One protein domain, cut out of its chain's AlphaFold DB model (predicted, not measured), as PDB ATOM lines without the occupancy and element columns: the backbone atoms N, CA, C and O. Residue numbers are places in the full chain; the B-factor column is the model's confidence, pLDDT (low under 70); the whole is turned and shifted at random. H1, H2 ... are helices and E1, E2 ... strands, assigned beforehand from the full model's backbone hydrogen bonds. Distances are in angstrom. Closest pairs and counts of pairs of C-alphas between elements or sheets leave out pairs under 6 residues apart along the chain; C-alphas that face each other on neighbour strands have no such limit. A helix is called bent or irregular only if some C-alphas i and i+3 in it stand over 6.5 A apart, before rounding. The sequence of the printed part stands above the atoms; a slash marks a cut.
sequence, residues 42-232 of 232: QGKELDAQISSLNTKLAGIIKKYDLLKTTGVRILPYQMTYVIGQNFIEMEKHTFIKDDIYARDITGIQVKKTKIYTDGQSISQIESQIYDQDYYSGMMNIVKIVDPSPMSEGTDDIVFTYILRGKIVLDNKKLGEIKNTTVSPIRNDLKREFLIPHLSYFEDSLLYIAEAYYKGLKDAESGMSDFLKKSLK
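AT A GLANCE: This is residues 42 to 232 of the 232 residues of an uncharacterized protein of Spirochaetes bacterium RBG_16_49_21 (UniProt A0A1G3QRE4). A wall of seven strands, twisted, has the long arm H2b of the bent helix H2 crossing one face and running on past the edge strand E1, where residues 216 to 232 stick out. H1 lies side by side with H2b and grazes the sheet. The printed part has 191 residues, in the order H1, E1 to E7, H2: a mixed class, helices and strands. The antiparallel sheet, E1 E2 E3 E4 E5 E6 E7, is a meander, each strand the neighbour of the one before. The whole is loose, radius of gyration of the C-alphas 20.2 A, spanning 77 by 45 by 28 A.

IN THESE COORDINATES: Find C-alpha 105 at (-53.451, -53.331, 7.621); there E3, residues 105 to 117, begins its 35.9 A. Its neighbours are E2, 87 to 97, and E4, 122 to 133; the other inner strands are E5, 139 to 146, and E6, 158 to 163, and the edge strands are E1, 79 to 83, and E7, 166 to 173. H1, 42 to 63, starts at (-71.041, -86.328, -4.940) and runs 31.2 A. H2, 185 to 230, was assigned as one helix by its hydrogen bonds but is bent, C-alphas 192 and 195 being 6.8 A apart: H2a is 185 to 192, H2b 195 to 230, 52.7 A.

HOW THE PARTS SIT: In the hairpin E3 and E4, N 110 and O 130 are 2.8 A apart; in E6 and E7, N 159 and O 172, 2.8 A. H2b is on the sheet at a height of 11.1 A, across the strands, at 75 degrees to E1 on the local plane. It touches H1, closest C-alphas Leu 57 and Glu 202, 5.6 A, a shallow tilt of 20 degrees, the same way. Every O i to N i+4 pair is within hydrogen-bond range in H1, H2a and H2b.

THE WHOLE: The printed part has no cut. Long links are H1 to E1, E5 to E6 and E7 to H2. Only residues 101 and 232 have pLDDT under 70.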
ATOM      1  N   GLN A  42     -71.250 -87.647  -5.544       92.88
ATOM      2  CA  GLN A  42     -71.041 -86.328  -4.940       92.88
ATOM      3  C   GLN A  42     -70.362 -85.357  -5.911       92.88
ATOM      4  O   GLN A  42     -70.730 -84.188  -5.967       92.88
ATOM      5  N   GLY A  43     -69.388 -85.832  -6.693       93.62
ATOM      6  CA  GLY A  43     -68.734 -85.028  -7.725       93.62
ATOM      7  C   GLY A  43     -69.733 -84.480  -8.746       93.62
ATOM      8  O   GLY A  43     -69.731 -83.279  -9.004       93.62
ATOM      9  N   LYS A  44     -70.635 -85.332  -9.248       94.81
ATOM     10  CA  LYS A  44     -71.687 -84.944 -10.203       94.81
ATOM     11  C   LYS A  44     -72.694 -83.957  -9.618       94.81
ATOM     12  O   LYS A  44     -73.137 -83.047 -10.308       94.81
ATOM     13  N   GLU A  45     -73.058 -84.116  -8.348       95.88
ATOM     14  CA  GLU A  45     -73.947 -83.170  -7.661       95.88
ATOM     15  C   GLU A  45     -73.303 -81.786  -7.517       95.88
ATOM     16  O   GLU A  45     -73.980 -80.770  -7.673       95.88
ATOM     17  N   LEU A  46     -71.996 -81.738  -7.250       97.31
ATOM     18  CA  LEU A  46     -71.236 -80.488  -7.202       97.31
ATOM     19  C   LEU A  46     -71.115 -79.848  -8.593       97.31
ATOM     20  O   LEU A  46     -71.239 -78.632  -8.708       97.31
ATOM     21  N   ASP A  47     -70.946 -80.652  -9.644       96.81
ATOM     22  CA  ASP A  47     -70.935 -80.176 -11.034       96.81
ATOM     23  C   ASP A  47     -72.267 -79.550 -11.440       96.81
ATOM     24  O   ASP A  47     -72.307 -78.427 -11.943       96.81
ATOM     25  N   ALA A  48     -73.374 -80.216 -11.109       96.44
ATOM     26  CA  ALA A  48     -74.709 -79.681 -11.338       96.44
ATOM     27  C   ALA A  48     -74.943 -78.360 -10.583       96.44
ATOM     28  O   ALA A  48     -75.574 -77.446 -11.116       96.44
ATOM     29  N   GLN A  49     -74.417 -78.226  -9.359       96.94
ATOM     30  CA  GLN A  49     -74.488 -76.967  -8.609       96.94
ATOM     31  C   GLN A  49     -73.696 -75.848  -9.289       96.94
ATOM     32  O   GLN A  49     -74.224 -74.748  -9.441       96.94
ATOM     33  N   ILE A  50     -72.468 -76.121  -9.739       97.50
ATOM     34  CA  ILE A  50     -71.637 -75.149 -10.465       97.50
ATOM     35  C   ILE A  50     -72.337 -74.699 -11.756       97.50
ATOM     36  O   ILE A  50     -72.514 -73.500 -11.975       97.50
ATOM     37  N   SER A  51     -72.826 -75.644 -12.563       96.31
ATOM     38  CA  SER A  51     -73.556 -75.353 -13.804       96.31
ATOM     39  C   SER A  51     -74.849 -74.557 -13.547       96.31
ATOM     40  O   SER A  51     -75.182 -73.616 -14.276       96.31
ATOM     41  N   SER A  52     -75.556 -74.856 -12.448       96.44
ATOM     42  CA  SER A  52     -76.734 -74.091 -12.024       96.44
ATOM     43  C   SER A  52     -76.389 -72.638 -11.684       96.44
ATOM     44  O   SER A  52     -77.082 -71.735 -12.153       96.44
ATOM     45  N   LEU A  53     -75.313 -72.394 -10.925       97.56
ATOM     46  CA  LEU A  53     -74.845 -71.041 -10.595       97.56
ATOM     47  C   LEU A  53     -74.454 -70.260 -11.860       97.56
ATOM     48  O   LEU A  53     -74.888 -69.123 -12.041       97.56
ATOM     49  N   ASN A  54     -73.720 -70.888 -12.781       97.25
ATOM     50  CA  ASN A  54     -73.352 -70.277 -14.064       97.25
ATOM     51  C   ASN A  54     -74.590 -69.913 -14.902       97.25
ATOM     52  O   ASN A  54     -74.681 -68.819 -15.463       97.25
ATOM     53  N   THR A  55     -75.598 -70.785 -14.918       96.75
ATOM     54  CA  THR A  55     -76.871 -70.520 -15.601       96.75
ATOM     55  C   THR A  55     -77.626 -69.348 -14.968       96.75
ATOM     56  O   THR A  55     -78.186 -68.517 -15.688       96.75
ATOM     57  N   LYS A  56     -77.632 -69.231 -13.634       97.19
ATOM     58  CA  LYS A  56     -78.245 -68.086 -12.944       97.19
ATOM     59  C   LYS A  56     -77.508 -66.783 -13.236       97.19
ATOM     60  O   LYS A  56     -78.170 -65.792 -13.540       97.19
ATOM     61  N   LEU A  57     -76.173 -66.793 -13.234       97.19
ATOM     62  CA  LEU A  57     -75.353 -65.652 -13.655       97.19
ATOM     63  C   LEU A  57     -75.739 -65.186 -15.066       97.19
ATOM     64  O   LEU A  57     -76.057 -64.011 -15.258       97.19
ATOM     65  N   ALA A  58     -75.801 -66.105 -16.034       97.00
ATOM     66  CA  ALA A  58     -76.234 -65.797 -17.399       97.00
ATOM     67  C   ALA A  58     -77.665 -65.226 -17.426       97.00
ATOM     68  O   ALA A  58     -77.947 -64.245 -18.118       97.00
ATOM     69  N   GLY A  59     -78.564 -65.800 -16.622       97.88
ATOM     70  CA  GLY A  59     -79.939 -65.336 -16.455       97.88
ATOM     71  C   GLY A  59     -80.039 -63.905 -15.924       97.88
ATOM     72  O   GLY A  59     -80.831 -63.124 -16.449       97.88
ATOM     73  N   ILE A  60     -79.225 -63.535 -14.931       97.38
ATOM     74  CA  ILE A  60     -79.153 -62.170 -14.389       97.38
ATOM     75  C   ILE A  60     -78.667 -61.203 -15.473       97.38
ATOM     76  O   ILE A  60     -79.333 -60.200 -15.736       97.38
ATOM     77  N   ILE A  61     -77.559 -61.531 -16.147       96.75
ATOM     78  CA  ILE A  61     -76.986 -60.707 -17.224       96.75
ATOM     79  C   ILE A  61     -78.032 -60.432 -18.303       96.75
ATOM     80  O   ILE A  61     -78.230 -59.282 -18.693       96.75
ATOM     81  N   LYS A  62     -78.736 -61.480 -18.741       96.94
ATOM     82  CA  LYS A  62     -79.775 -61.402 -19.765       96.94
ATOM     83  C   LYS A  62     -80.997 -60.610 -19.305       96.94
ATOM     84  O   LYS A  62     -81.482 -59.754 -20.041       96.94
ATOM     85  N   LYS A  63     -81.516 -60.897 -18.108       96.75
ATOM     86  CA  LYS A  63     -82.733 -60.268 -17.563       96.75
ATOM     87  C   LYS A  63     -82.584 -58.753 -17.435       96.75
ATOM     88  O   LYS A  63     -83.539 -58.032 -17.705       96.75
ATOM     89  N   TYR A  64     -81.409 -58.295 -17.015       95.00
ATOM     90  CA  TYR A  64     -81.118 -56.884 -16.768       95.00
ATOM     91  C   TYR A  64     -80.272 -56.243 -17.881       95.00
ATOM     92  O   TYR A  64     -79.706 -55.185 -17.652       95.00
ATOM     93  N   ASP A  65     -80.134 -56.885 -19.052       94.31
ATOM     94  CA  ASP A  65     -79.318 -56.418 -20.195       94.31
ATOM     95  C   ASP A  65     -77.978 -55.785 -19.756       94.31
ATOM     96  O   ASP A  65     -77.586 -54.699 -20.198       94.31
ATOM     97  N   LEU A  66     -77.285 -56.439 -18.810       93.25
ATOM     98  CA  LEU A  66     -76.181 -55.815 -18.066       93.25
ATOM     99  C   LEU A  66     -75.012 -55.428 -18.968       93.25
ATOM    100  O   LEU A  66     -74.355 -54.428 -18.704       93.25
ATOM    101  N   LEU A  67     -74.787 -56.166 -20.058       93.19
ATOM    102  CA  LEU A  67     -73.714 -55.877 -21.009       93.19
ATOM    103  C   LEU A  67     -73.925 -54.544 -21.755       93.19
ATOM    104  O   LEU A  67     -72.961 -53.939 -22.213       93.19
ATOM    105  N   LYS A  68     -75.172 -54.062 -21.861       90.81
ATOM    106  CA  LYS A  68     -75.502 -52.764 -22.478       90.81
ATOM    107  C   LYS A  68     -75.761 -51.659 -21.457       90.81
ATOM    108  O   LYS A  68     -75.979 -50.505 -21.829       90.81
ATOM    109  N   THR A  69     -75.755 -51.998 -20.173       89.00
ATOM    110  CA  THR A  69     -76.059 -51.058 -19.101       89.00
ATOM    111  C   THR A  69     -74.869 -50.130 -18.864       89.00
ATOM    112  O   THR A  69     -73.765 -50.572 -18.574       89.00
ATOM    113  N   THR A  70     -75.086 -48.819 -18.950       85.00
ATOM    114  CA  THR A  70     -74.053 -47.811 -18.663       85.00
ATOM    115  C   THR A  70     -74.421 -47.013 -17.416       85.00
ATOM    116  O   THR A  70     -75.587 -46.909 -17.053       85.00
ATOM    117  N   GLY A  71     -73.427 -46.447 -16.726       83.88
ATOM    118  CA  GLY A  71     -73.685 -45.561 -15.586       83.88
ATOM    119  C   GLY A  71     -74.095 -46.262 -14.284       83.88
ATOM    120  O   GLY A  71     -74.736 -45.637 -13.441       83.88
ATOM    121  N   VAL A  72     -73.705 -47.524 -14.086       88.19
ATOM    122  CA  VAL A  72     -73.833 -48.211 -12.790       88.19
ATOM    123  C   VAL A  72     -72.992 -47.481 -11.735       88.19
ATOM    124  O   VAL A  72     -71.781 -47.343 -11.890       88.19
ATOM    125  N   ARG A  73     -73.635 -46.987 -10.669       84.88
ATOM    126  CA  ARG A  73     -72.979 -46.200  -9.598       84.88
ATOM    127  C   ARG A  73     -73.070 -46.823  -8.210       84.88
ATOM    128  O   ARG A  73     -72.289 -46.460  -7.338       84.88
ATOM    129  N   ILE A  74     -74.037 -47.710  -7.990       88.06
ATOM    130  CA  ILE A  74     -74.257 -48.348  -6.691       88.06
ATOM    131  C   ILE A  74     -73.584 -49.712  -6.734       88.06
ATOM    132  O   ILE A  74     -74.017 -50.588  -7.476       88.06
ATOM    133  N   LEU A  75     -72.519 -49.864  -5.952       91.56
ATOM    134  CA  LEU A  75     -71.727 -51.085  -5.861       91.56
ATOM    135  C   LEU A  75     -71.637 -51.543  -4.399       91.56
ATOM    136  O   LEU A  75     -71.667 -50.697  -3.499       91.56
ATOM    137  N   PRO A  76     -71.490 -52.854  -4.141       91.56
ATOM    138  CA  PRO A  76     -71.125 -53.348  -2.823       91.56
ATOM    139  C   PRO A  76     -69.835 -52.701  -2.306       91.56
ATOM    140  O   PRO A  76     -68.957 -52.297  -3.072       91.56
ATOM    141  N   TYR A  77     -69.700 -52.636  -0.982       88.69
ATOM    142  CA  TYR A  77     -68.493 -52.117  -0.345       88.69
ATOM    143  C   TYR A  77     -67.236 -52.859  -0.834       88.69
ATOM    144  O   TYR A  77     -67.233 -54.087  -0.928       88.69
ATOM    145  N   GLN A  78     -66.171 -52.100  -1.128       91.25
ATOM    146  CA  GLN A  78     -64.879 -52.600  -1.629       91.25
ATOM    147  C   GLN A  78     -64.945 -53.385  -2.945       91.25
ATOM    148  O   GLN A  78     -64.046 -54.178  -3.238       91.25
ATOM    149  N   MET A  79     -65.979 -53.158  -3.752       94.56
ATOM    150  CA  MET A  79     -66.113 -53.785  -5.058       94.56
ATOM    151  C   MET A  79     -65.904 -52.778  -6.186       94.56
ATOM    152  O   MET A  79     -66.395 -51.651  -6.126       94.56
ATOM    153  N   THR A  80     -65.205 -53.200  -7.235       94.62
ATOM    154  CA  THR A  80     -65.216 -52.524  -8.532       94.62
ATOM    155  C   THR A  80     -66.006 -53.358  -9.532       94.62
ATOM    156  O   THR A  80     -66.118 -54.580  -9.405       94.62
ATOM    157  N   TYR A  81     -66.594 -52.669 -10.504       95.44
ATOM    158  CA  TYR A  81     -67.426 -53.260 -11.539       95.44
ATOM    159  C   TYR A  81     -67.112 -52.580 -12.866       95.44
ATOM    160  O   TYR A  81     -67.173 -51.352 -12.967       95.44
ATOM    161  N   VAL A  82     -66.757 -53.374 -13.869       95.25
ATOM    162  CA  VAL A  82     -66.374 -52.895 -15.198       95.25
ATOM    163  C   VAL A  82     -67.123 -53.701 -16.247       95.25
ATOM    164  O   VAL A  82     -67.118 -54.927 -16.221       95.25
ATOM    165  N   ILE A  83     -67.735 -53.004 -17.200       94.81
ATOM    166  CA  ILE A  83     -68.337 -53.615 -18.385       94.81
ATOM    167  C   ILE A  83     -67.420 -53.318 -19.569       94.81
ATOM    168  O   ILE A  83     -67.153 -52.158 -19.884       94.81
ATOM    169  N   GLY A  84     -66.914 -54.375 -20.194       94.00
ATOM    170  CA  GLY A  84     -66.193 -54.317 -21.458       94.00
ATOM    171  C   GLY A  84     -67.098 -54.622 -22.649       94.00
ATOM    172  O   GLY A  84     -68.302 -54.809 -22.510       94.00
ATOM    173  N   GLN A  85     -66.505 -54.721 -23.839       93.00
ATOM    174  CA  GLN A  85     -67.253 -55.013 -25.071       93.00
ATOM    175  C   GLN A  85     -67.956 -56.381 -25.034       93.00
ATOM    176  O   GLN A  85     -69.056 -56.526 -25.557       93.00
ATOM    177  N   ASN A  86     -67.305 -57.383 -24.447       95.75
ATOM    178  CA  ASN A  86     -67.753 -58.776 -24.407       95.75
ATOM    179  C   ASN A  86     -67.533 -59.417 -23.029       95.75
ATOM    180  O   ASN A  86     -67.408 -60.638 -22.924       95.75
ATOM    181  N   PHE A  87     -67.409 -58.601 -21.981       97.38
ATOM    182  CA  PHE A  87     -67.204 -59.107 -20.633       97.38
ATOM    183  C   PHE A  87     -67.799 -58.197 -19.563       97.38
ATOM    184  O   PHE A  87     -67.920 -56.986 -19.742       97.38
ATOM    185  N   ILE A  88     -68.088 -58.799 -18.415       97.06
ATOM    186  CA  ILE A  88     -68.370 -58.119 -17.154       97.06
ATOM    187  C   ILE A  88     -67.293 -58.544 -16.160       97.06
ATOM    188  O   ILE A  88     -67.022 -59.731 -16.004       97.06
ATOM    189  N   GLU A  89     -66.661 -57.585 -15.498       97.31
ATOM    190  CA  GLU A  89     -65.608 -57.816 -14.518       97.31
ATOM    191  C   GLU A  89     -66.016 -57.246 -13.158       97.31
ATOM    192  O   GLU A  89     -66.456 -56.102 -13.053       97.31
ATOM    193  N   MET A  90     -65.852 -58.058 -12.117       96.62
ATOM    194  CA  MET A  90     -66.065 -57.696 -10.719       96.62
ATOM    195  C   MET A  90     -64.791 -57.954  -9.930       96.62
ATOM    196  O   MET A  90     -64.194 -59.025 -10.047       96.62
ATOM    197  N   GLU A  91     -64.395 -57.011  -9.084       96.38
ATOM    198  CA  GLU A  91     -63.206 -57.158  -8.247       96.38
ATOM    199  C   GLU A  91     -63.498 -56.733  -6.811       96.38
ATOM    200  O   GLU A  91     -63.839 -55.583  -6.543       96.38
ATOM    201  N   LYS A  92     -63.366 -57.671  -5.874       94.94
ATOM    202  CA  LYS A  92     -63.500 -57.434  -4.438       94.94
ATOM    203  C   LYS A  92     -62.128 -57.226  -3.819       94.94
ATOM    204  O   LYS A  92     -61.262 -58.089  -3.940       94.94
ATOM    205  N   HIS A  93     -61.987 -56.147  -3.064       93.88
ATOM    206  CA  HIS A  93     -60.816 -55.861  -2.252       93.88
ATOM    207  C   HIS A  93     -61.099 -56.210  -0.794       93.88
ATOM    208  O   HIS A  93     -62.190 -55.982  -0.276       93.88
ATOM    209  N   THR A  94     -60.129 -56.786  -0.102       92.44
ATOM    210  CA  THR A  94     -60.220 -57.104   1.322       92.44
ATOM    211  C   THR A  94     -58.891 -56.759   1.971       92.44
ATOM    212  O   THR A  94     -57.837 -57.182   1.507       92.44
ATOM    213  N   PHE A  95     -58.939 -55.962   3.035       90.06
ATOM    214  CA  PHE A  95     -57.754 -55.636   3.821       90.06
ATOM    215  C   PHE A  95     -57.537 -56.726   4.861       90.06
ATOM    216  O   PHE A  95     -58.440 -57.011   5.652       90.06
ATOM    217  N   ILE A  96     -56.345 -57.310   4.861       86.75
ATOM    218  CA  ILE A  96     -55.903 -58.222   5.910       86.75
ATOM    219  C   ILE A  96     -55.428 -57.343   7.062       86.75
ATOM    220  O   ILE A  96     -54.667 -56.397   6.854       86.75
ATOM    221  N   LYS A  97     -55.948 -57.605   8.255       85.44
ATOM    222  CA  LYS A  97     -55.630 -56.853   9.467       85.44
ATOM    223  C   LYS A  97     -54.851 -57.738  10.423       85.44
ATOM    224  O   LYS A  97     -54.984 -58.953  10.366       85.44
ATOM    225  N   ASP A  98     -54.074 -57.110  11.294       80.81
ATOM    226  CA  ASP A  98     -53.341 -57.812  12.347       80.81
ATOM    227  C   ASP A  98     -54.298 -58.602  13.258       80.81
ATOM    228  O   ASP A  98     -55.350 -58.092  13.649       80.81
ATOM    229  N   ASP A  99     -53.904 -59.823  13.618       74.00
ATOM    230  CA  ASP A  99     -54.709 -60.746  14.423       74.00
ATOM    231  C   ASP A  99     -54.871 -60.268  15.872       74.00
ATOM    232  O   ASP A  99     -55.865 -60.591  16.525       74.00
ATOM    233  N   ILE A 100     -53.907 -59.502  16.396       70.19
ATOM    234  CA  ILE A 100     -53.875 -59.141  17.819       70.19
ATOM    235  C   ILE A 100     -54.742 -57.911  18.091       70.19
ATOM    236  O   ILE A 100     -55.554 -57.916  19.018       70.19
ATOM    237  N   TYR A 101     -54.583 -56.851  17.296       68.94
ATOM    238  CA  TYR A 101     -55.276 -55.584  17.553       68.94
ATOM    239  C   TYR A 101     -56.214 -55.134  16.429       68.94
ATOM    240  O   TYR A 101     -56.960 -54.175  16.634       68.94
ATOM    241  N   ALA A 102     -56.197 -55.783  15.256       74.44
ATOM    242  CA  ALA A 102     -56.992 -55.442  14.066       74.44
ATOM    243  C   ALA A 102     -56.949 -53.952  13.652       74.44
ATOM    244  O   ALA A 102     -57.852 -53.447  12.967       74.44
ATOM    245  N   ARG A 103     -55.907 -53.234  14.092       73.31
ATOM    246  CA  ARG A 103     -55.702 -51.803  13.832       73.31
ATOM    247  C   ARG A 103     -54.949 -51.588  12.533       73.31
ATOM    248  O   ARG A 103     -55.399 -50.801  11.707       73.31
ATOM    249  N   ASP A 104     -53.867 -52.333  12.349       84.06
ATOM    250  CA  ASP A 104     -52.974 -52.153  11.214       84.06
ATOM    251  C   ASP A 104     -53.350 -53.090  10.069       84.06
ATOM    252  O   ASP A 104     -53.708 -54.253  10.277       84.06
ATOM    253  N   ILE A 105     -53.283 -52.557   8.849       85.81
ATOM    254  CA  ILE A 105     -53.451 -53.331   7.621       85.81
ATOM    255  C   ILE A 105     -52.115 -54.010   7.329       85.81
ATOM    256  O   ILE A 105     -51.111 -53.347   7.077       85.81
ATOM    257  N   THR A 106     -52.119 -55.334   7.361       90.19
ATOM    258  CA  THR A 106     -50.934 -56.187   7.212       90.19
ATOM    259  C   THR A 106     -50.818 -56.777   5.813       90.19
ATOM    260  O   THR A 106     -49.771 -57.299   5.437       90.19
ATOM    261  N   GLY A 107     -51.872 -56.644   5.010       91.12
ATOM    262  CA  GLY A 107     -51.883 -57.104   3.635       91.12
ATOM    263  C   GLY A 107     -53.190 -56.810   2.920       91.12
ATOM    264  O   GLY A 107     -54.104 -56.170   3.451       91.12
ATOM    265  N   ILE A 108     -53.280 -57.315   1.697       93.25
ATOM    266  CA  ILE A 108     -54.473 -57.235   0.860       93.25
ATOM    267  C   ILE A 108     -54.777 -58.581   0.222       93.25
ATOM    268  O   ILE A 108     -53.874 -59.312  -0.177       93.25
ATOM    269  N   GLN A 109     -56.067 -58.852   0.085       94.19
ATOM    270  CA  GLN A 109     -56.618 -59.903  -0.750       94.19
ATOM    271  C   GLN A 109     -57.521 -59.259  -1.799       94.19
ATOM    272  O   GLN A 109     -58.410 -58.469  -1.472       94.19
ATOM    273  N   VAL A 110     -57.310 -59.611  -3.060       95.25
ATOM    274  CA  VAL A 110     -58.124 -59.170  -4.189       95.25
ATOM    275  C   VAL A 110     -58.681 -60.400  -4.890       95.25
ATOM    276  O   VAL A 110     -57.930 -61.270  -5.323       95.25
ATOM    277  N   LYS A 111     -60.009 -60.473  -5.003       95.62
ATOM    278  CA  LYS A 111     -60.709 -61.508  -5.773       95.62
ATOM    279  C   LYS A 111     -61.364 -60.865  -6.979       95.62
ATOM    280  O   LYS A 111     -62.301 -60.085  -6.833       95.62
ATOM    281  N   LYS A 112     -60.873 -61.213  -8.156       96.75
ATOM    282  CA  LYS A 112     -61.324 -60.709  -9.446       96.75
ATOM    283  C   LYS A 112     -62.019 -61.830 -10.201       96.75
ATOM    284  O   LYS A 112     -61.461 -62.918 -10.288       96.75
ATOM    285  N   THR A 113     -63.176 -61.550 -10.777       97.75
ATOM    286  CA  THR A 113     -63.894 -62.462 -11.672       97.75
ATOM    287  C   THR A 113     -64.297 -61.702 -12.919       97.75
ATOM    288  O   THR A 113     -64.948 -60.663 -12.836       97.75
ATOM    289  N   LYS A 114     -63.918 -62.227 -14.079       98.38
ATOM    290  CA  LYS A 114     -64.289 -61.725 -15.394       98.38
ATOM    291  C   LYS A 114     -65.124 -62.780 -16.107       98.38
ATOM    292  O   LYS A 114     -64.679 -63.906 -16.309       98.38
ATOM    293  N   ILE A 115     -66.330 -62.392 -16.485       98.06
ATOM    294  CA  ILE A 115     -67.322 -63.220 -17.161       98.06
ATOM    295  C   ILE A 115     -67.378 -62.756 -18.612       98.06
ATOM    296  O   ILE A 115     -67.817 -61.639 -18.878       98.06
ATOM    297  N   TYR A 116     -66.940 -63.597 -19.542       98.44
ATOM    298  CA  TYR A 116     -67.056 -63.332 -20.973       98.44
ATOM    299  C   TYR A 116     -68.440 -63.762 -21.454       98.44
ATOM    300  O   TYR A 116     -68.884 -64.880 -21.188       98.44
ATOM    301  N   THR A 117     -69.152 -62.861 -22.121       97.62
ATOM    302  CA  THR A 117     -70.566 -63.045 -22.462       97.62
ATOM    303  C   THR A 117     -70.958 -62.213 -23.679       97.62
ATOM    304  O   THR A 117     -70.407 -61.140 -23.925       97.62
ATOM    305  N   ASP A 118     -71.948 -62.700 -24.424       95.94
ATOM    306  CA  ASP A 118     -72.659 -61.966 -25.478       95.94
ATOM    307  C   ASP A 118     -73.965 -61.312 -24.972       95.94
ATOM    308  O   ASP A 118     -74.750 -60.768 -25.750       95.94
ATOM    309  N   GLY A 119     -74.220 -61.377 -23.660       94.06
ATOM    310  CA  GLY A 119     -75.450 -60.919 -23.015       94.06
ATOM    311  C   GLY A 119     -76.579 -61.958 -22.994       94.06
ATOM    312  O   GLY A 119     -77.618 -61.706 -22.387       94.06
ATOM    313  N   GLN A 120     -76.404 -63.117 -23.635       92.81
ATOM    314  CA  GLN A 120     -77.356 -64.235 -23.620       92.81
ATOM    315  C   GLN A 120     -76.779 -65.483 -22.949       92.81
ATOM    316  O   GLN A 120     -77.500 -66.179 -22.234       92.81
ATOM    317  N   SER A 121     -75.501 -65.763 -23.185       95.44
ATOM    318  CA  SER A 121     -74.767 -66.917 -22.673       95.44
ATOM    319  C   SER A 121     -73.392 -66.501 -22.153       95.44
ATOM    320  O   SER A 121     -72.914 -65.399 -22.439       95.44
ATOM    321  N   ILE A 122     -72.759 -67.365 -21.362       97.75
ATOM    322  CA  ILE A 122     -71.395 -67.154 -20.871       97.75
ATOM    323  C   ILE A 122     -70.462 -68.065 -21.666       97.75
ATOM    324  O   ILE A 122     -70.686 -69.269 -21.740       97.75
ATOM    325  N   SER A 123     -69.416 -67.502 -22.263       97.69
ATOM    326  CA  SER A 123     -68.432 -68.276 -23.024       97.69
ATOM    327  C   SER A 123     -67.242 -68.714 -22.179       97.69
ATOM    328  O   SER A 123     -66.654 -69.746 -22.467       97.69
ATOM    329  N   GLN A 124     -66.879 -67.941 -21.154       98.38
ATOM    330  CA  GLN A 124     -65.728 -68.221 -20.300       98.38
ATOM    331  C   GLN A 124     -65.848 -67.452 -18.982       98.38
ATOM    332  O   GLN A 124     -66.322 -66.312 -18.966       98.38
ATOM    333  N   ILE A 125     -65.362 -68.034 -17.887       98.31
ATOM    334  CA  ILE A 125     -65.167 -67.331 -16.614       98.31
ATOM    335  C   ILE A 125     -63.688 -67.402 -16.238       98.31
ATOM    336  O   ILE A 125     -63.116 -68.477 -16.084       98.31
ATOM    337  N   GLU A 126     -63.065 -66.243 -16.054       98.38
ATOM    338  CA  GLU A 126     -61.723 -66.124 -15.486       98.38
ATOM    339  C   GLU A 126     -61.829 -65.582 -14.070       98.38
ATOM    340  O   GLU A 126     -62.428 -64.537 -13.838       98.38
ATOM    341  N   SER A 127     -61.208 -66.261 -13.116       97.75
ATOM    342  CA  SER A 127     -61.053 -65.771 -11.754       97.75
ATOM    343  C   SER A 127     -59.580 -65.632 -11.406       97.75
ATOM    344  O   SER A 127     -58.761 -66.487 -11.740       97.75
ATOM    345  N   GLN A 128     -59.236 -64.560 -10.704       97.25
ATOM    346  CA  GLN A 128     -57.914 -64.348 -10.143       97.25
ATOM    347  C   GLN A 128     -58.042 -63.981  -8.669       97.25
ATOM    348  O   GLN A 128     -58.757 -63.052  -8.307       97.25
ATOM    349  N   ILE A 129     -57.308 -64.697  -7.829       95.88
ATOM    350  CA  ILE A 129     -57.138 -64.388  -6.415       95.88
ATOM    351  C   ILE A 129     -55.703 -63.933  -6.246       95.88
ATOM    352  O   ILE A 129     -54.781 -64.635  -6.657       95.88
ATOM    353  N   TYR A 130     -55.532 -62.754  -5.678       94.94
ATOM    354  CA  TYR A 130     -54.246 -62.157  -5.384       94.94
ATOM    355  C   TYR A 130     -54.183 -61.867  -3.894       94.94
ATOM    356  O   TYR A 130     -54.992 -61.087  -3.403       94.94
ATOM    357  N   ASP A 131     -53.202 -62.446  -3.212       93.81
ATOM    358  CA  ASP A 131     -52.919 -62.150  -1.815       93.81
ATOM    359  C   ASP A 131     -51.507 -61.592  -1.693       93.81
ATOM    360  O   ASP A 131     -50.556 -62.157  -2.241       93.81
ATOM    361  N   GLN A 132     -51.368 -60.505  -0.943       92.94
ATOM    362  CA  GLN A 132     -50.082 -59.920  -0.603       92.94
ATOM    363  C   GLN A 132     -50.026 -59.601   0.882       92.94
ATOM    364  O   GLN A 132     -50.814 -58.804   1.383       92.94
ATOM    365  N   ASP A 133     -49.038 -60.180   1.548       89.88
ATOM    366  CA  ASP A 133     -48.658 -59.850   2.915       89.88
ATOM    367  C   ASP A 133     -47.494 -58.848   2.882       89.88
ATOM    368  O   ASP A 133     -46.465 -59.079   2.236       89.88
ATOM    369  N   TYR A 134     -47.669 -57.703   3.542       89.31
ATOM    370  CA  TYR A 134     -46.717 -56.594   3.491       89.31
ATOM    371  C   TYR A 134     -45.483 -56.815   4.365       89.31
ATOM    372  O   TYR A 134     -44.417 -56.301   4.034       89.31
ATOM    373  N   TYR A 135     -45.591 -57.592   5.444       86.00
ATOM    374  CA  TYR A 135     -44.472 -57.831   6.357       86.00
ATOM    375  C   TYR A 135     -43.515 -58.895   5.832       86.00
ATOM    376  O   TYR A 135     -42.298 -58.718   5.836       86.00
ATOM    377  N   SER A 136     -44.064 -60.009   5.366       85.62
ATOM    378  CA  SER A 136     -43.298 -61.122   4.810       85.62
ATOM    379  C   SER A 136     -42.914 -60.907   3.344       85.62
ATOM    380  O   SER A 136     -42.091 -61.657   2.812       85.62
ATOM    381  N   GLY A 137     -43.542 -59.935   2.669       83.25
ATOM    382  CA  GLY A 137     -43.439 -59.748   1.221       83.25
ATOM    383  C   GLY A 137     -43.976 -60.944   0.427       83.25
ATOM    384  O   GLY A 137     -43.631 -61.117  -0.744       83.25
ATOM    385  N   MET A 138     -44.759 -61.827   1.059       87.94
ATOM    386  CA  MET A 138     -45.312 -63.000   0.398       87.94
ATOM    387  C   MET A 138     -46.439 -62.572  -0.538       87.94
ATOM    388  O   MET A 138     -47.383 -61.908  -0.124       87.94
ATOM    389  N   MET A 139     -46.334 -62.989  -1.798       91.25
ATOM    390  CA  MET A 139     -47.339 -62.750  -2.825       91.25
ATOM    391  C   MET A 139     -47.803 -64.087  -3.398       91.25
ATOM    392  O   MET A 139     -46.973 -64.887  -3.843       91.25
ATOM    393  N   ASN A 140     -49.112 -64.303  -3.407       94.88
ATOM    394  CA  ASN A 140     -49.767 -65.488  -3.943       94.88
ATOM    395  C   ASN A 140     -50.747 -65.070  -5.031       94.88
ATOM    396  O   ASN A 140     -51.528 -64.142  -4.838       94.88
ATOM    397  N   ILE A 141     -50.719 -65.763  -6.167       95.75
ATOM    398  CA  ILE A 141     -51.692 -65.563  -7.239       95.75
ATOM    399  C   ILE A 141     -52.252 -66.914  -7.646       95.75
ATOM    400  O   ILE A 141     -51.506 -67.789  -8.080       95.75
ATOM    401  N   VAL A 142     -53.566 -67.068  -7.551       96.56
ATOM    402  CA  VAL A 142     -54.288 -68.211  -8.110       96.56
ATOM    403  C   VAL A 142     -55.123 -67.706  -9.274       96.56
ATOM    404  O   VAL A 142     -55.919 -66.787  -9.113       96.56
ATOM    405  N   LYS A 143     -54.933 -68.299 -10.449       97.62
ATOM    406  CA  LYS A 143     -55.753 -68.061 -11.636       97.62
ATOM    407  C   LYS A 143     -56.571 -69.305 -11.926       97.62
ATOM    408  O   LYS A 143     -56.039 -70.414 -11.881       97.62
ATOM    409  N   ILE A 144     -57.843 -69.101 -12.218       98.00
ATOM    410  CA  ILE A 144     -58.809 -70.157 -12.491       98.00
ATOM    411  C   ILE A 144     -59.522 -69.776 -13.774       98.00
ATOM    412  O   ILE A 144     -60.027 -68.660 -13.882       98.00
ATOM    413  N   VAL A 145     -59.539 -70.678 -14.744       98.44
ATOM    414  CA  VAL A 145     -60.211 -70.463 -16.023       98.44
ATOM    415  C   VAL A 145     -61.199 -71.591 -16.225       98.44
ATOM    416  O   VAL A 145     -60.796 -72.746 -16.316       98.44
ATOM    417  N   ASP A 146     -62.477 -71.249 -16.282       98.06
ATOM    418  CA  ASP A 146     -63.546 -72.129 -16.736       98.06
ATOM    419  C   ASP A 146     -63.849 -71.784 -18.203       98.06
ATOM    420  O   ASP A 146     -64.432 -70.724 -18.470       98.06
ATOM    421  N   PRO A 147     -63.393 -72.610 -19.163       97.75
ATOM    422  CA  PRO A 147     -63.566 -72.341 -20.584       97.75
ATOM    423  C   PRO A 147     -64.928 -72.801 -21.119       97.75
ATOM    424  O   PRO A 147     -65.248 -72.494 -22.266       97.75
ATOM    425  N   SER A 148     -65.720 -73.546 -20.340       97.00
ATOM    426  CA  SER A 148     -67.034 -74.029 -20.768       97.00
ATOM    427  C   SER A 148     -68.087 -73.952 -19.648       97.00
ATOM    428  O   SER A 148     -68.783 -74.930 -19.370       97.00
ATOM    429  N   PRO A 149     -68.320 -72.759 -19.063       96.25
ATOM    430  CA  PRO A 149     -69.138 -72.598 -17.855       96.25
ATOM    431  C   PRO A 149     -70.609 -72.993 -18.036       96.25
ATOM    432  O   PRO A 149     -71.317 -73.230 -17.058       96.25
ATOM    433  N   MET A 150     -71.084 -73.054 -19.282       95.75
ATOM    434  CA  MET A 150     -72.448 -73.469 -19.625       95.75
ATOM    435  C   MET A 150     -72.582 -74.981 -19.859       95.75
ATOM    436  O   MET A 150     -73.679 -75.444 -20.167       95.75
ATOM    437  N   SER A 151     -71.493 -75.749 -19.769       93.62
ATOM    438  CA  SER A 151     -71.532 -77.209 -19.862       93.62
ATOM    439  C   SER A 151     -71.861 -77.844 -18.501       93.62
ATOM    440  O   SER A 151     -71.829 -77.188 -17.458       93.62
ATOM    441  N   GLU A 152     -72.257 -79.120 -18.498       88.50
ATOM    442  CA  GLU A 152     -72.545 -79.851 -17.251       88.50
ATOM    443  C   GLU A 152     -71.273 -80.336 -16.539       88.50
ATOM    444  O   GLU A 152     -71.311 -80.621 -15.346       88.50
ATOM    445  N   GLY A 153     -70.158 -80.467 -17.260       90.19
ATOM    446  CA  GLY A 153     -68.891 -80.943 -16.712       90.19
ATOM    447  C   GLY A 153     -67.985 -79.789 -16.299       90.19
ATOM    448  O   GLY A 153     -68.016 -78.727 -16.902       90.19
ATOM    449  N   THR A 154     -67.144 -80.013 -15.290       95.56
ATOM    450  CA  THR A 154     -66.178 -79.004 -14.805       95.56
ATOM    451  C   THR A 154     -64.725 -79.472 -14.901       95.56
ATOM    452  O   THR A 154     -63.804 -78.821 -14.410       95.56
ATOM    453  N   ASP A 155     -64.491 -80.641 -15.500       95.44
ATOM    454  CA  ASP A 155     -63.173 -81.278 -15.530       95.44
ATOM    455  C   ASP A 155     -62.136 -80.482 -16.344       95.44
ATOM    456  O   ASP A 155     -60.931 -80.646 -16.138       95.44
ATOM    457  N   ASP A 156     -62.590 -79.617 -17.248       96.81
ATOM    458  CA  ASP A 156     -61.782 -78.732 -18.080       96.81
ATOM    459  C   ASP A 156     -61.406 -77.406 -17.404       96.81
ATOM    460  O   ASP A 156     -60.560 -76.699 -17.952       96.81
ATOM    461  N   ILE A 157     -61.941 -77.098 -16.213       97.81
ATOM    462  CA  ILE A 157     -61.530 -75.928 -15.426       97.81
ATOM    463  C   ILE A 157     -60.036 -76.021 -15.115       97.81
ATOM    464  O   ILE A 157     -59.542 -77.031 -14.610       97.81
ATOM    465  N   VAL A 158     -59.307 -74.944 -15.384       97.81
ATOM    466  CA  VAL A 158     -57.848 -74.886 -15.301       97.81
ATOM    467  C   VAL A 158     -57.403 -74.035 -14.118       97.81
ATOM    468  O   VAL A 158     -57.844 -72.899 -13.971       97.81
ATOM    469  N   PHE A 159     -56.465 -74.548 -13.321       97.38
ATOM    470  CA  PHE A 159     -55.854 -73.857 -12.188       97.38
ATOM    471  C   PHE A 159     -54.374 -73.570 -12.447       97.38
ATOM    472  O   PHE A 159     -53.601 -74.461 -12.798       97.38
ATOM    473  N   THR A 160     -53.965 -72.331 -12.192       97.00
ATOM    474  CA  THR A 160     -52.560 -71.913 -12.170       97.00
ATOM    475  C   THR A 160     -52.262 -71.235 -10.840       97.00
ATOM    476  O   THR A 160     -52.980 -70.322 -10.435       97.00
ATOM    477  N   TYR A 161     -51.200 -71.660 -10.161       95.88
ATOM    478  CA  TYR A 161     -50.760 -71.096  -8.888       95.88
ATOM    479  C   TYR A 161     -49.346 -70.538  -9.010       95.88
ATOM    480  O   TYR A 161     -48.410 -71.241  -9.398       95.88
ATOM    481  N   ILE A 162     -49.197 -69.270  -8.643       94.75
ATOM    482  CA  ILE A 162     -47.948 -68.523  -8.655       94.75
ATOM    483  C   ILE A 162     -47.638 -68.103  -7.218       94.75
ATOM    484  O   ILE A 162     -48.368 -67.313  -6.621       94.75
ATOM    485  N   LEU A 163     -46.525 -68.596  -6.682       93.00
ATOM    486  CA  LEU A 163     -46.018 -68.265  -5.353       93.00
ATOM    487  C   LEU A 163     -44.748 -67.432  -5.503       93.00
ATOM    488  O   LEU A 163     -43.764 -67.889  -6.087       93.00
ATOM    489  N   ARG A 164     -44.748 -66.208  -4.967       89.81
ATOM    490  CA  ARG A 164     -43.602 -65.278  -5.017       89.81
ATOM    491  C   ARG A 164     -43.050 -65.102  -6.442       89.81
ATOM    492  O   ARG A 164     -41.843 -65.139  -6.669       89.81
ATOM    493  N   GLY A 165     -43.956 -64.982  -7.413       88.19
ATOM    494  CA  GLY A 165     -43.628 -64.833  -8.836       88.19
ATOM    495  C   GLY A 165     -43.183 -66.115  -9.552       88.19
ATOM    496  O   GLY A 165     -42.967 -66.078 -10.759       88.19
ATOM    497  N   LYS A 166     -43.068 -67.253  -8.856       93.38
ATOM    498  CA  LYS A 166     -42.730 -68.549  -9.457       93.38
ATOM    499  C   LYS A 166     -43.984 -69.385  -9.656       93.38
ATOM    500  O   LYS A 166     -44.780 -69.533  -8.732       93.38
ATOM    501  N   ILE A 167     -44.142 -69.951 -10.847       94.75
ATOM    502  CA  ILE A 167     -45.246 -70.864 -11.146       94.75
ATOM    503  C   ILE A 167     -44.994 -72.180 -10.401       94.75
ATOM    504  O   ILE A 167     -43.973 -72.832 -10.614       94.75
ATOM    505  N   VAL A 168     -45.901 -72.534  -9.493       94.69
ATOM    506  CA  VAL A 168     -45.869 -73.776  -8.698       94.69
ATOM    507  C   VAL A 168     -46.782 -74.830  -9.312       94.69
ATOM    508  O   VAL A 168     -46.464 -76.016  -9.301       94.69
ATOM    509  N   LEU A 169     -47.911 -74.387  -9.858       93.69
ATOM    510  CA  LEU A 169     -48.852 -75.210 -10.598       93.69
ATOM    511  C   LEU A 169     -49.183 -74.469 -11.882       93.69
ATOM    512  O   LEU A 169     -49.624 -73.323 -11.807       93.69
ATOM    513  N   ASP A 170     -48.970 -75.103 -13.027       95.88
ATOM    514  CA  ASP A 170     -49.272 -74.506 -14.324       95.88
ATOM    515  C   ASP A 170     -50.374 -75.291 -15.020       95.88
ATOM    516  O   ASP A 170     -50.256 -76.505 -15.192       95.88
ATOM    517  N   ASN A 171     -51.438 -74.591 -15.401       94.31
ATOM    518  CA  ASN A 171     -52.530 -75.106 -16.219       94.31
ATOM    519  C   ASN A 171     -53.081 -76.486 -15.807       94.31
ATOM    520  O   ASN A 171     -53.409 -77.323 -16.652       94.31
ATOM    521  N   LYS A 172     -53.212 -76.740 -14.502       96.94
ATOM    522  CA  LYS A 172     -53.716 -78.019 -14.004       96.94
ATOM    523  C   LYS A 172     -55.228 -78.092 -14.168       96.94
ATOM    524  O   LYS A 172     -55.949 -77.326 -13.533       96.94
ATOM    525  N   LYS A 173     -55.703 -79.037 -14.976       97.19
ATOM    526  CA  LYS A 173     -57.137 -79.291 -15.150       97.19
ATOM    527  C   LYS A 173     -57.751 -79.926 -13.909       97.19
ATOM    528  O   LYS A 173     -57.142 -80.814 -13.307       97.19
ATOM    529  N   LEU A 174     -58.974 -79.526 -13.573       95.81
ATOM    530  CA  LEU A 174     -59.723 -80.034 -12.429       95.81
ATOM    531  C   LEU A 174     -59.909 -81.549 -12.515       95.81
ATOM    532  O   LEU A 174     -59.695 -82.238 -11.521       95.81
ATOM    533  N   GLY A 175     -60.207 -82.081 -13.703       94.12
ATOM    534  CA  GLY A 175     -60.382 -83.518 -13.931       94.12
ATOM    535  C   GLY A 175     -59.129 -84.356 -13.666       94.12
ATOM    536  O   GLY A 175     -59.224 -85.550 -13.388       94.12
ATOM    537  N   GLU A 176     -57.948 -83.736 -13.686       94.44
ATOM    538  CA  GLU A 176     -56.675 -84.393 -13.381       94.44
ATOM    539  C   GLU A 176     -56.271 -84.280 -11.902       94.44
ATOM    540  O   GLU A 176     -55.202 -84.767 -11.506       94.44
ATOM    541  N   ILE A 177     -57.063 -83.584 -11.084       93.19
ATOM    542  CA  ILE A 177     -56.833 -83.461  -9.647       93.19
ATOM    543  C   ILE A 177     -57.314 -84.741  -8.965       93.19
ATOM    544  O   ILE A 177     -58.386 -85.274  -9.258       93.19
ATOM    545  N   LYS A 178     -56.500 -85.246  -8.031       90.44
ATOM    546  CA  LYS A 178     -56.799 -86.478  -7.297       90.44
ATOM    547  C   LYS A 178     -58.167 -86.380  -6.619       90.44
ATOM    548  O   LYS A 178     -58.464 -85.412  -5.923       90.44
ATOM    549  N   ASN A 179     -58.971 -87.422  -6.805       90.75
ATOM    550  CA  ASN A 179     -60.260 -87.574  -6.150       90.75
ATOM    551  C   ASN A 179     -60.382 -89.012  -5.669       90.75
ATOM    552  O   ASN A 179     -60.752 -89.906  -6.422       90.75
ATOM    553  N   THR A 180     -59.972 -89.245  -4.430       87.88
ATOM    554  CA  THR A 180     -60.011 -90.570  -3.808       87.88
ATOM    555  C   THR A 180     -60.757 -90.482  -2.488       87.88
ATOM    556  O   THR A 180     -60.867 -89.406  -1.908       87.88
ATOM    557  N   THR A 181     -61.228 -91.612  -1.971       83.50
ATOM    558  CA  THR A 181     -61.965 -91.673  -0.697       83.50
ATOM    559  C   THR A 181     -61.166 -91.136   0.495       83.50
ATOM    560  O   THR A 181     -61.756 -90.655   1.456       83.50
ATOM    561  N   VAL A 182     -59.832 -91.191   0.425       84.69
ATOM    562  CA  VAL A 182     -58.911 -90.680   1.456       84.69
ATOM    563  C   VAL A 182     -58.415 -89.259   1.182       84.69
ATOM    564  O   VAL A 182     -57.880 -88.611   2.073       84.69
ATOM    565  N   SER A 183     -58.553 -88.781  -0.055       86.69
ATOM    566  CA  SER A 183     -58.088 -87.463  -0.488       86.69
ATOM    567  C   SER A 183     -58.987 -86.970  -1.630       86.69
ATOM    568  O   SER A 183     -58.642 -87.134  -2.810       86.69
ATOM    569  N   PRO A 184     -60.182 -86.446  -1.304       90.25
ATOM    570  CA  PRO A 184     -61.187 -86.021  -2.276       90.25
ATOM    571  C   PRO A 184     -60.951 -84.579  -2.762       90.25
ATOM    572  O   PRO A 184     -61.890 -83.796  -2.887       90.25
ATOM    573  N   ILE A 185     -59.694 -84.226  -3.068       92.12
ATOM    574  CA  ILE A 185     -59.251 -82.838  -3.308       92.12
ATOM    575  C   ILE A 185     -60.090 -82.149  -4.387       92.12
ATOM    576  O   ILE A 185     -60.468 -80.993  -4.230       92.12
ATOM    577  N   ARG A 186     -60.414 -82.843  -5.486       94.25
ATOM    578  CA  ARG A 186     -61.275 -82.285  -6.542       94.25
ATOM    579  C   ARG A 186     -62.658 -81.894  -6.009       94.25
ATOM    580  O   ARG A 186     -63.128 -80.799  -6.306       94.25
ATOM    581  N   ASN A 187     -63.305 -82.765  -5.235       94.25
ATOM    582  CA  ASN A 187     -64.614 -82.466  -4.650       94.25
ATOM    583  C   ASN A 187     -64.513 -81.360  -3.587       94.25
ATOM    584  O   ASN A 187     -65.418 -80.531  -3.496       94.25
ATOM    585  N   ASP A 188     -63.419 -81.310  -2.827       93.88
ATOM    586  CA  ASP A 188     -63.168 -80.258  -1.839       93.88
ATOM    587  C   ASP A 188     -63.003 -78.894  -2.523       93.88
ATOM    588  O   ASP A 188     -63.666 -77.937  -2.141       93.88
ATOM    589  N   LEU A 189     -62.235 -78.812  -3.616       94.38
ATOM    590  CA  LEU A 189     -62.108 -77.589  -4.419       94.38
ATOM    591  C   LEU A 189     -63.458 -77.108  -4.963       94.38
ATOM    592  O   LEU A 189     -63.749 -75.912  -4.920       94.38
ATOM    593  N   LYS A 190     -64.305 -78.022  -5.449       96.69
ATOM    594  CA  LYS A 190     -65.656 -77.674  -5.912       96.69
ATOM    595  C   LYS A 190     -66.510 -77.120  -4.766       96.69
ATOM    596  O   LYS A 190     -67.084 -76.041  -4.890       96.69
ATOM    597  N   ARG A 191     -66.567 -77.850  -3.651       95.94
ATOM    598  CA  ARG A 191     -67.451 -77.573  -2.511       95.94
ATOM    599  C   ARG A 191     -67.026 -76.359  -1.690       95.94
ATOM    600  O   ARG A 191     -67.873 -75.573  -1.284       95.94
ATOM    601  N   GLU A 192     -65.739 -76.234  -1.407       93.44
ATOM    602  CA  GLU A 192     -65.207 -75.263  -0.445       93.44
ATOM    603  C   GLU A 192     -64.719 -73.988  -1.123       93.44
ATOM    604  O   GLU A 192     -64.629 -72.946  -0.475       93.44
ATOM    605  N   PHE A 193     -64.444 -74.048  -2.427       92.31
ATOM    606  CA  PHE A 193     -63.971 -72.898  -3.177       92.31
ATOM    607  C   PHE A 193     -64.897 -72.506  -4.335       92.31
ATOM    608  O   PHE A 193     -65.476 -71.424  -4.274       92.31
ATOM    609  N   LEU A 194     -65.060 -73.340  -5.372       95.19
ATOM    610  CA  LEU A 194     -65.738 -72.922  -6.614       95.19
ATOM    611  C   LEU A 194     -67.190 -72.496  -6.376       95.19
ATOM    612  O   LEU A 194     -67.589 -71.425  -6.827       95.19
ATOM    613  N   ILE A 195     -67.961 -73.296  -5.636       96.50
ATOM    614  CA  ILE A 195     -69.371 -73.004  -5.342       96.50
ATOM    615  C   ILE A 195     -69.517 -71.718  -4.507       96.50
ATOM    616  O   ILE A 195     -70.215 -70.809  -4.961       96.50
ATOM    617  N   PRO A 196     -68.849 -71.561  -3.341       95.31
ATOM    618  CA  PRO A 196     -68.915 -70.313  -2.578       95.31
ATOM    619  C   PRO A 196     -68.421 -69.091  -3.359       95.31
ATOM    620  O   PRO A 196     -68.981 -68.002  -3.224       95.31
ATOM    621  N   HIS A 197     -67.380 -69.262  -4.179       92.62
ATOM    622  CA  HIS A 197     -66.840 -68.201  -5.026       92.62
ATOM    623  C   HIS A 197     -67.879 -67.745  -6.051       92.62
ATOM    624  O   HIS A 197     -68.218 -66.566  -6.067       92.62
ATOM    625  N   LEU A 198     -68.442 -68.659  -6.847       95.44
ATOM    626  CA  LEU A 198     -69.461 -68.337  -7.852       95.44
ATOM    627  C   LEU A 198     -70.732 -67.748  -7.226       95.44
ATOM    628  O   LEU A 198     -71.222 -66.733  -7.716       95.44
ATOM    629  N   SER A 199     -71.210 -68.316  -6.115       96.38
ATOM    630  CA  SER A 199     -72.379 -67.806  -5.383       96.38
ATOM    631  C   SER A 199     -72.178 -66.357  -4.935       96.38
ATOM    632  O   SER A 199     -73.067 -65.529  -5.106       96.38
ATOM    633  N   TYR A 200     -70.992 -66.012  -4.423       93.88
ATOM    634  CA  TYR A 200     -70.694 -64.638  -4.023       93.88
ATOM    635  C   TYR A 200     -70.790 -63.645  -5.194       93.88
ATOM    636  O   TYR A 200     -71.297 -62.530  -5.026       93.88
ATOM    637  N   PHE A 201     -70.294 -64.025  -6.374       91.81
ATOM    638  CA  PHE A 201     -70.382 -63.173  -7.562       91.81
ATOM    639  C   PHE A 201     -71.798 -63.106  -8.124       91.81
ATOM    640  O   PHE A 201     -72.192 -62.035  -8.574       91.81
ATOM    641  N   GLU A 202     -72.566 -64.195  -8.059       95.75
ATOM    642  CA  GLU A 202     -73.992 -64.196  -8.400       95.75
ATOM    643  C   GLU A 202     -74.755 -63.171  -7.557       95.75
ATOM    644  O   GLU A 202     -75.383 -62.267  -8.112       95.75
ATOM    645  N   ASP A 203     -74.624 -63.253  -6.232       96.62
ATOM    646  CA  ASP A 203     -75.301 -62.351  -5.299       96.62
ATOM    647  C   ASP A 203     -74.881 -60.891  -5.516       96.62
ATOM    648  O   ASP A 203     -75.709 -59.976  -5.511       96.62
ATOM    649  N   SER A 204     -73.585 -60.662  -5.744       95.25
ATOM    650  CA  SER A 204     -73.048 -59.321  -5.990       95.25
ATOM    651  C   SER A 204     -73.570 -58.736  -7.304       95.25
ATOM    652  O   SER A 204     -73.971 -57.572  -7.343       95.25
ATOM    653  N   LEU A 205     -73.610 -59.537  -8.371       95.56
ATOM    654  CA  LEU A 205     -74.121 -59.117  -9.672       95.56
ATOM    655  C   LEU A 205     -75.618 -58.805  -9.605       95.56
ATOM    656  O   LEU A 205     -76.057 -57.786 -10.142       95.56
ATOM    657  N   LEU A 206     -76.392 -59.647  -8.913       96.50
ATOM    658  CA  LEU A 206     -77.817 -59.424  -8.696       96.50
ATOM    659  C   LEU A 206     -78.062 -58.125  -7.925       96.50
ATOM    660  O   LEU A 206     -78.871 -57.305  -8.355       96.50
ATOM    661  N   TYR A 207     -77.326 -57.903  -6.833       95.88
ATOM    662  CA  TYR A 207     -77.427 -56.676  -6.047       95.88
ATOM    663  C   TYR A 207     -77.168 -55.429  -6.901       95.88
ATOM    664  O   TYR A 207     -77.949 -54.477  -6.862       95.88
ATOM    665  N   ILE A 208     -76.089 -55.439  -7.692       94.75
ATOM    666  CA  ILE A 208     -75.730 -54.326  -8.580       94.75
ATOM    667  C   ILE A 208     -76.856 -54.063  -9.587       94.75
ATOM    668  O   ILE A 208     -77.274 -52.914  -9.765       94.75
ATOM    669  N   ALA A 209     -77.371 -55.122 -10.215       95.12
ATOM    670  CA  ALA A 209     -78.452 -55.030 -11.186       95.12
ATOM    671  C   ALA A 209     -79.723 -54.432 -10.564       95.12
ATOM    672  O   ALA A 209     -80.277 -53.456 -11.072       95.12
ATOM    673  N   GLU A 210     -80.172 -54.967  -9.431       95.06
ATOM    674  CA  GLU A 210     -81.389 -54.504  -8.765       95.06
ATOM    675  C   GLU A 210     -81.269 -53.069  -8.254       95.06
ATOM    676  O   GLU A 210     -82.195 -52.274  -8.440       95.06
ATOM    677  N   ALA A 211     -80.130 -52.708  -7.658       93.19
ATOM    678  CA  ALA A 211     -79.891 -51.357  -7.168       93.19
ATOM    679  C   ALA A 211     -79.927 -50.324  -8.303       93.19
ATOM    680  O   ALA A 211     -80.547 -49.268  -8.158       93.19
ATOM    681  N   TYR A 212     -79.311 -50.639  -9.447       93.12
ATOM    682  CA  TYR A 212     -79.322 -49.765 -10.617       93.12
ATOM    683  C   TYR A 212     -80.738 -49.571 -11.177       93.12
ATOM    684  O   TYR A 212     -81.205 -48.439 -11.309       93.12
ATOM    685  N   TYR A 213     -81.458 -50.665 -11.446       91.44
ATOM    686  CA  TYR A 213     -82.793 -50.595 -12.047       91.44
ATOM    687  C   TYR A 213     -83.838 -49.973 -11.118       91.44
ATOM    688  O   TYR A 213     -84.721 -49.245 -11.576       91.44
ATOM    689  N   LYS A 214     -83.727 -50.201  -9.804       91.88
ATOM    690  CA  LYS A 214     -84.553 -49.498  -8.822       91.88
ATOM    691  C   LYS A 214     -84.261 -47.996  -8.828       91.88
ATOM    692  O   LYS A 214     -85.198 -47.206  -8.863       91.88
ATOM    693  N   GLY A 215     -82.985 -47.611  -8.859       88.44
ATOM    694  CA  GLY A 215     -82.578 -46.207  -8.924       88.44
ATOM    695  C   GLY A 215     -83.136 -45.476 -10.150       88.44
ATOM    696  O   GLY A 215     -83.602 -44.345 -10.019       88.44
ATOM    697  N   LEU A 216     -83.159 -46.129 -11.318       87.44
ATOM    698  CA  LEU A 216     -83.789 -45.578 -12.524       87.44
ATOM    699  C   LEU A 216     -85.290 -45.346 -12.332       87.44
ATOM    700  O   LEU A 216     -85.785 -44.251 -12.590       87.44
ATOM    701  N   LYS A 217     -86.003 -46.358 -11.830       89.62
ATOM    702  CA  LYS A 217     -87.450 -46.275 -11.603       89.62
ATOM    703  C   LYS A 217     -87.818 -45.162 -10.618       89.62
ATOM    704  O   LYS A 217     -88.775 -44.422 -10.846       89.62
ATOM    705  N   ASP A 218     -87.061 -45.034  -9.532       90.00
ATOM    706  CA  ASP A 218     -87.294 -44.001  -8.521       90.00
ATOM    707  C   ASP A 218     -87.029 -42.594  -9.098       90.00
ATOM    708  O   ASP A 218     -87.796 -41.663  -8.839       90.00
ATOM    709  N   ALA A 219     -86.003 -42.442  -9.947       85.44
ATOM    710  CA  ALA A 219     -85.715 -41.188 -10.643       85.44
ATOM    711  C   ALA A 219     -86.828 -40.794 -11.633       85.44
ATOM    712  O   ALA A 219     -87.262 -39.640 -11.645       85.44
ATOM    713  N   GLU A 220     -87.335 -41.745 -12.421       88.50
ATOM    714  CA  GLU A 220     -88.461 -41.524 -13.337       88.50
ATOM    715  C   GLU A 220     -89.741 -41.133 -12.591       88.50
ATOM    716  O   GLU A 220     -90.434 -40.193 -12.994       88.50
ATOM    717  N   SER A 221     -90.037 -41.799 -11.470       90.00
ATOM    718  CA  SER A 221     -91.179 -41.451 -10.620       90.00
ATOM    719  C   SER A 221     -91.048 -40.029 -10.072       90.00
ATOM    720  O   SER A 221     -91.994 -39.245 -10.162       90.00
ATOM    721  N   GLY A 222     -89.867 -39.669  -9.560       90.38
ATOM    722  CA  GLY A 222     -89.592 -38.324  -9.056       90.38
ATOM    723  C   GLY A 222     -89.751 -37.245 -10.132       90.38
ATOM    724  O   GLY A 222     -90.352 -36.202  -9.875       90.38
ATOM    725  N   MET A 223     -89.284 -37.516 -11.355       88.25
ATOM    726  CA  MET A 223     -89.470 -36.623 -12.501       88.25
ATOM    727  C   MET A 223     -90.951 -36.470 -12.869       88.25
ATOM    728  O   MET A 223     -91.428 -35.347 -13.029       88.25
ATOM    729  N   SER A 224     -91.695 -37.574 -12.962       91.56
ATOM    730  CA  SER A 224     -93.141 -37.551 -13.221       91.56
ATOM    731  C   SER A 224     -93.879 -36.700 -12.181       91.56
ATOM    732  O   SER A 224     -94.717 -35.867 -12.533       91.56
ATOM    733  N   ASP A 225     -93.559 -36.870 -10.899       92.62
ATOM    734  CA  ASP A 225     -94.204 -36.124  -9.819       92.62
ATOM    735  C   ASP A 225     -93.842 -34.637  -9.837       92.62
ATOM    736  O   ASP A 225     -94.698 -33.793  -9.563       92.62
ATOM    737  N   PHE A 226     -92.602 -34.300 -10.197       90.12
ATOM    738  CA  PHE A 226     -92.183 -32.919 -10.420       90.12
ATOM    739  C   PHE A 226     -92.980 -32.263 -11.560       90.12
ATOM    740  O   PHE A 226     -93.556 -31.194 -11.361       90.12
ATOM    741  N   LEU A 227     -93.099 -32.931 -12.713       91.38
ATOM    742  CA  LEU A 227     -93.845 -32.421 -13.872       91.38
ATOM    743  C   LEU A 227     -95.342 -32.245 -13.576       91.38
ATOM    744  O   LEU A 227     -95.947 -31.250 -13.969       91.38
ATOM    745  N   LYS A 228     -95.955 -33.173 -12.830       93.31
ATOM    746  CA  LYS A 228     -97.354 -33.034 -12.388       93.31
ATOM    747  C   LYS A 228     -97.557 -31.826 -11.475       93.31
ATOM    748  O   LYS A 228     -98.616 -31.205 -11.518       93.31
ATOM    749  N   LYS A 229     -96.567 -31.501 -10.637       91.88
ATOM    750  CA  LYS A 229     -96.611 -30.324  -9.760       91.88
ATOM    751  C   LYS A 229     -96.429 -29.018 -10.532       91.88
ATOM    752  O   LYS A 229     -97.069 -28.050 -10.156       91.88
ATOM    753  N   SER A 230     -95.626 -28.991 -11.598       82.62
ATOM    754  CA  SER A 230     -95.388 -27.771 -12.390       82.62
ATOM    755  C   SER A 230     -96.563 -27.335 -13.274       82.62
ATOM    756  O   SER A 230     -96.520 -26.252 -13.842       82.62
ATOM    757  N   LEU A 231     -97.586 -28.180 -13.436       82.81
ATOM    758  CA  LEU A 231     -98.820 -27.851 -14.164       82.81
ATOM    759  C   LEU A 231     -99.873 -27.146 -13.286       82.81
ATOM    760  O   LEU A 231    -100.959 -26.838 -13.778       82.81
ATOM    761  N   LYS A 232     -99.582 -26.947 -11.996       61.22
ATOM    762  CA  LYS A 232    -100.392 -26.165 -11.054       61.22
ATOM    763  C   LYS A 232     -99.764 -24.798 -10.836       61.22
ATOM    764  O   LYS A 232    -100.553 -23.853 -10.639       61.22
TER     765      LYS A 232